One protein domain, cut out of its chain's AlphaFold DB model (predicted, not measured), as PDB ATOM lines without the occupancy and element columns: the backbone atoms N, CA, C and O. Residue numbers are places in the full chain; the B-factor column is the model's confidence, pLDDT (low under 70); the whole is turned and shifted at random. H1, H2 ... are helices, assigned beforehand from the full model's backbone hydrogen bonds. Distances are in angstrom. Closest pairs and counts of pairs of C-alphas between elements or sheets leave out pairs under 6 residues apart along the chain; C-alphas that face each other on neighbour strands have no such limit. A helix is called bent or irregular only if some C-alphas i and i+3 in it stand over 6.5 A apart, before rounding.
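AT A GLANCE: This is residues 163 to 205 of the 289 residues of an uncharacterized protein of Tanacetum cinerariifolium (UniProt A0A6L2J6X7). The domain is an open, flat L of three helices. H3, the longest helix, makes one arm, and H1 and H2, set one after the other in a row, make the other; the corner lies at residues 185 and 186, and the helices do not pack on each other. The printed part has 43 residues, with three named helices in the order H1, H2, H3 and no named strand, and its class is all helix. It is extended, with a radius of gyration of the C-alphas of 16.7 A, and the C-alphas span 47 by 28 by 7 A along their three main axes.

HOW THE PARTS SIT: H3, residues 187 to 203, touches no helix. H2, residues 174 to 184, comes before it over a tight link of 2 residues, Ile 185 and Asp 186, yet the two are apart, with no C-alpha of the one within 8 A of the other. H1, residues 163 to 169, is joined to H2 by a tight link of 4 residues, 170 to 173, and these two helices are apart as well. H1 and H3 are also apart. The N-to-C directions of H1 and H2 have z components of -0.96 and -0.99, while that of H3 has a z component of 0.33 and a y component of -0.77. In H1, H2 and H3 every O i to N i+4 pair is within hydrogen-bond range.

IN THESE COORDINATES: H3 has 17 residues and measures 24.4 A from first to last C-alpha, from Ser 187 at (21.864, 30.548, 28.904) to Ala 203 at (10.569, 9.777, 34.843). H2 has 11 residues, Val 174 to Lys 184, and measures 15.4 A; its last C-alpha is at (29.344, 32.794, 33.464). H1 has 7 residues, Glu 163 to Met 169, and measures 9.4 A, with C-alpha 163 at (31.469, 36.642, 67.296). No helix is bent or irregular.

THE WHOLE: The two C-alphas farthest apart are those of Glu 163 and Ala 203, at 47.0 A, and the first and last printed C-alphas, those of Glu 163 and Glu 205, are 45.9 A apart. Residues 163 to 181, 183 to 189 and 191 to 205 stand free, with no C-alpha 8 or more residues away along the chain within 10 A. The printed part has no cut, and neither link is long. The mean pLDDT of the printed part is 70.6, and 22 residues are under 70: 163, 165, 168 to 184, 201, and 204 to 205. The mean is 67 in H1, 61 in H2 and 81 in H3.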
ATOM      1  N   GLU A 163      30.657  35.696  68.053       67.50
ATOM      2  CA  GLU A 163      31.469  36.642  67.296       67.50
ATOM      3  C   GLU A 163      32.420  35.942  66.321       67.50
ATOM      4  O   GLU A 163      32.587  36.424  65.204       67.50
ATOM      5  N   GLU A 164      32.994  34.792  66.686       73.12
ATOM      6  CA  GLU A 164      33.778  33.953  65.774       73.12
ATOM      7  C   GLU A 164      32.881  33.263  64.747       73.12
ATOM      8  O   GLU A 164      33.219  33.248  63.567       73.12
ATOM      9  N   LEU A 165      31.698  32.788  65.150       69.44
ATOM     10  CA  LEU A 165      30.687  32.246  64.233       69.44
ATOM     11  C   LEU A 165      30.160  33.320  63.272       69.44
ATOM     12  O   LEU A 165      30.023  33.065  62.077       69.44
ATOM     13  N   LYS A 166      29.935  34.546  63.758       73.44
ATOM     14  CA  LYS A 166      29.551  35.691  62.925       73.44
ATOM     15  C   LYS A 166      30.688  36.141  62.014       73.44
ATOM     16  O   LYS A 166      30.427  36.406  60.852       73.44
ATOM     17  N   LYS A 167      31.936  36.144  62.486       74.12
ATOM     18  CA  LYS A 167      33.141  36.418  61.687       74.12
ATOM     19  C   LYS A 167      33.397  35.330  60.638       74.12
ATOM     20  O   LYS A 167      33.884  35.630  59.552       74.12
ATOM     21  N   MET A 168      33.022  34.084  60.927       55.41
ATOM     22  CA  MET A 168      33.055  32.965  59.985       55.41
ATOM     23  C   MET A 168      31.873  33.001  58.998       55.41
ATOM     24  O   MET A 168      32.036  32.588  57.857       55.41
ATOM     25  N   MET A 169      30.718  33.560  59.384       59.12
ATOM     26  CA  MET A 169      29.600  33.880  58.476       59.12
ATOM     27  C   MET A 169      29.811  35.181  57.677       59.12
ATOM     28  O   MET A 169      29.174  35.372  56.648       59.12
ATOM     29  N   GLU A 170      30.695  36.071  58.132       65.69
ATOM     30  CA  GLU A 170      31.089  37.322  57.464       65.69
ATOM     31  C   GLU A 170      32.222  37.100  56.444       65.69
ATOM     32  O   GLU A 170      32.469  37.931  55.571       65.69
ATOM     33  N   LEU A 171      32.872  35.934  56.491       55.16
ATOM     34  CA  LEU A 171      33.823  35.469  55.489       55.16
ATOM     35  C   LEU A 171      33.114  34.565  54.481       55.16
ATOM     36  O   LEU A 171      33.130  33.349  54.616       55.16
ATOM     37  N   ILE A 172      32.493  35.196  53.485       51.81
ATOM     38  CA  ILE A 172      32.363  34.811  52.065       51.81
ATOM     39  C   ILE A 172      31.093  35.518  51.566       51.81
ATOM     40  O   ILE A 172      30.001  35.170  52.015       51.81
ATOM     41  N   PRO A 173      31.181  36.478  50.629       58.59
ATOM     42  CA  PRO A 173      29.999  36.990  49.952       58.59
ATOM     43  C   PRO A 173      29.497  35.887  49.007       58.59
ATOM     44  O   PRO A 173      29.818  35.850  47.816       58.59
ATOM     45  N   VAL A 174      28.766  34.919  49.562       52.50
ATOM     46  CA  VAL A 174      28.178  33.789  48.827       52.50
ATOM     47  C   VAL A 174      27.251  34.334  47.745       52.50
ATOM     48  O   VAL A 174      27.184  33.778  46.649       52.50
ATOM     49  N   GLU A 175      26.615  35.476  48.004       57.88
ATOM     50  CA  GLU A 175      25.800  36.181  47.026       57.88
ATOM     51  C   GLU A 175      26.630  36.705  45.843       57.88
ATOM     52  O   GLU A 175      26.191  36.584  44.701       57.88
ATOM     53  N   GLU A 176      27.842  37.227  46.066       61.25
ATOM     54  CA  GLU A 176      28.701  37.731  44.981       61.25
ATOM     55  C   GLU A 176      29.305  36.590  44.152       61.25
ATOM     56  O   GLU A 176      29.342  36.684  42.922       61.25
ATOM     57  N   LEU A 177      29.692  35.479  44.793       62.84
ATOM     58  CA  LEU A 177      30.120  34.261  44.093       62.84
ATOM     59  C   LEU A 177      28.984  33.646  43.268       62.84
ATOM     60  O   LEU A 177      29.213  33.187  42.146       62.84
ATOM     61  N   TYR A 178      27.758  33.662  43.793       59.12
ATOM     62  CA  TYR A 178      26.582  33.172  43.082       59.12
ATOM     63  C   TYR A 178      26.252  34.059  41.875       59.12
ATOM     64  O   TYR A 178      26.000  33.541  40.790       59.12
ATOM     65  N   ILE A 179      26.341  35.385  42.007       64.50
ATOM     66  CA  ILE A 179      26.121  36.318  40.891       64.50
ATOM     67  C   ILE A 179      27.224  36.189  39.822       64.50
ATOM     68  O   ILE A 179      26.906  36.185  38.632       64.50
ATOM     69  N   GLU A 180      28.498  36.025  40.204       65.69
ATOM     70  CA  GLU A 180      29.598  35.817  39.245       65.69
ATOM     71  C   GLU A 180      29.479  34.471  38.511       65.69
ATOM     72  O   GLU A 180      29.719  34.403  37.302       65.69
ATOM     73  N   ALA A 181      29.083  33.403  39.209       61.22
ATOM     74  CA  ALA A 181      28.853  32.095  38.598       61.22
ATOM     75  C   ALA A 181      27.636  32.117  37.662       61.22
ATOM     76  O   ALA A 181      27.722  31.627  36.536       61.22
ATOM     77  N   LEU A 182      26.537  32.757  38.074       61.00
ATOM     78  CA  LEU A 182      25.350  32.926  37.231       61.00
ATOM     79  C   LEU A 182      25.621  33.782  35.990       61.00
ATOM     80  O   LEU A 182      24.984  33.575  34.963       61.00
ATOM     81  N   GLN A 183      26.574  34.715  36.051       64.44
ATOM     82  CA  GLN A 183      26.969  35.512  34.889       64.44
ATOM     83  C   GLN A 183      27.824  34.726  33.877       64.44
ATOM     84  O   GLN A 183      27.923  35.140  32.720       64.44
ATOM     85  N   LYS A 184      28.455  33.623  34.300       62.34
ATOM     86  CA  LYS A 184      29.344  32.794  33.464       62.34
ATOM     87  C   LYS A 184      28.672  31.555  32.875       62.34
ATOM     88  O   LYS A 184      29.253  30.956  31.978       62.34
ATOM     89  N   ILE A 185      27.507  31.153  33.379       71.50
ATOM     90  CA  ILE A 185      26.756  30.033  32.808       71.50
ATOM     91  C   ILE A 185      26.040  30.545  31.560       71.50
ATOM     92  O   ILE A 185      25.191  31.436  31.647       71.50
ATOM     93  N   ASP A 186      26.393  29.989  30.403       80.12
ATOM     94  CA  ASP A 186      25.698  30.273  29.155       80.12
ATOM     95  C   ASP A 186      24.216  29.893  29.309       80.12
ATOM     96  O   ASP A 186      23.866  28.847  29.867       80.12
ATOM     97  N   SER A 187      23.318  30.759  28.835       73.88
ATOM     98  CA  SER A 187      21.864  30.548  28.904       73.88
ATOM     99  C   SER A 187      21.431  29.192  28.339       73.88
ATOM    100  O   SER A 187      20.476  28.582  28.814       73.88
ATOM    101  N   GLU A 188      22.173  28.699  27.355       78.94
ATOM    102  CA  GLU A 188      21.996  27.417  26.694       78.94
ATOM    103  C   GLU A 188      22.291  26.233  27.624       78.94
ATOM    104  O   GLU A 188      21.565  25.238  27.594       78.94
ATOM    105  N   ASP A 189      23.319  26.330  28.472       85.38
ATOM    106  CA  ASP A 189      23.648  25.295  29.457       85.38
ATOM    107  C   ASP A 189      22.606  25.250  30.575       85.38
ATOM    108  O   ASP A 189      22.251  24.172  31.062       85.38
ATOM    109  N   LEU A 190      22.051  26.412  30.920       81.31
ATOM    110  CA  LEU A 190      20.947  26.532  31.861       81.31
ATOM    111  C   LEU A 190      19.680  25.845  31.313       81.31
ATOM    112  O   LEU A 190      19.088  24.998  31.987       81.31
ATOM    113  N   ASP A 191      19.325  26.093  30.050       82.25
ATOM    114  CA  ASP A 191      18.213  25.408  29.377       82.25
ATOM    115  C   ASP A 191      18.433  23.885  29.275       82.25
ATOM    116  O   ASP A 191      17.494  23.089  29.430       82.25
ATOM    117  N   LYS A 192      19.682  23.454  29.069       87.88
ATOM    118  CA  LYS A 192      20.075  22.038  29.002       87.88
ATOM    119  C   LYS A 192      19.940  21.347  30.358       87.88
ATOM    120  O   LYS A 192      19.380  20.249  30.435       87.88
ATOM    121  N   LEU A 193      20.385  22.010  31.426       85.69
ATOM    122  CA  LEU A 193      20.223  21.551  32.805       85.69
ATOM    123  C   LEU A 193      18.739  21.453  33.173       85.69
ATOM    124  O   LEU A 193      18.299  20.445  33.726       85.69
ATOM    125  N   TRP A 194      17.939  22.449  32.794       85.94
ATOM    126  CA  TRP A 194      16.497  22.447  33.038       85.94
ATOM    127  C   TRP A 194      15.766  21.322  32.304       85.94
ATOM    128  O   TRP A 194      14.876  20.676  32.863       85.94
ATOM    129  N   SER A 195      16.157  21.042  31.058       87.06
ATOM    130  CA  SER A 195      15.637  19.904  30.298       87.06
ATOM    131  C   SER A 195      15.955  18.573  30.984       87.06
ATOM    132  O   SER A 195      15.081  17.704  31.084       87.06
ATOM    133  N   LEU A 196      17.171  18.436  31.522       87.44
ATOM    134  CA  LEU A 196      17.585  17.248  32.261       87.44
ATOM    135  C   LEU A 196      16.761  17.069  33.541       87.44
ATOM    136  O   LEU A 196      16.214  15.990  33.751       87.44
ATOM    137  N   VAL A 197      16.589  18.134  34.326       84.31
ATOM    138  CA  VAL A 197      15.780  18.142  35.558       84.31
ATOM    139  C   VAL A 197      14.314  17.790  35.270       84.31
ATOM    140  O   VAL A 197      13.710  16.979  35.975       84.31
ATOM    141  N   LYS A 198      13.734  18.320  34.185       80.25
ATOM    142  CA  LYS A 198      12.393  17.920  33.721       80.25
ATOM    143  C   LYS A 198      12.326  16.438  33.373       80.25
ATOM    144  O   LYS A 198      11.341  15.784  33.709       80.25
ATOM    145  N   LYS A 199      13.349  15.904  32.705       84.38
ATOM    146  CA  LYS A 199      13.390  14.499  32.291       84.38
ATOM    147  C   LYS A 199      13.521  13.561  33.489       84.38
ATOM    148  O   LYS A 199      12.765  12.598  33.568       84.38
ATOM    149  N   THR A 200      14.426  13.851  34.422       77.81
ATOM    150  CA  THR A 200      14.664  13.003  35.600       77.81
ATOM    151  C   THR A 200      13.438  12.924  36.493       77.81
ATOM    152  O   THR A 200      13.120  11.856  36.997       77.81
ATOM    153  N   CYS A 201      12.693  14.014  36.626       67.19
ATOM    154  CA  CYS A 201      11.579  14.058  37.565       67.19
ATOM    155  C   CYS A 201      10.200  13.864  36.948       67.19
ATOM    156  O   CYS A 201       9.227  13.686  37.671       67.19
ATOM    157  N   SER A 202      10.106  13.875  35.619       74.12
ATOM    158  CA  SER A 202       8.953  13.280  34.938       74.12
ATOM    159  C   SER A 202       9.075  11.753  34.875       74.12
ATOM    160  O   SER A 202       8.060  11.077  34.765       74.12
ATOM    161  N   ALA A 203      10.302  11.214  34.908       72.69
ATOM    162  CA  ALA A 203      10.569   9.777  34.843       72.69
ATOM    163  C   ALA A 203      10.589   9.100  36.221       72.69
ATOM    164  O   ALA A 203      10.172   7.951  36.339       72.69
ATOM    165  N   ALA A 204      11.066   9.790  37.258       68.31
ATOM    166  CA  ALA A 204      10.929   9.323  38.626       68.31
ATOM    167  C   ALA A 204       9.478   9.543  39.066       68.31
ATOM    168  O   ALA A 204       9.030  10.684  39.175       68.31
ATOM    169  N   GLU A 205       8.728   8.468  39.310       65.12
ATOM    170  CA  GLU A 205       7.474   8.573  40.052       65.12
ATOM    171  C   GLU A 205       7.788   9.183  41.418       65.12
ATOM    172  O   GLU A 205       8.321   8.526  42.313       65.12
TER     173      GLU A 205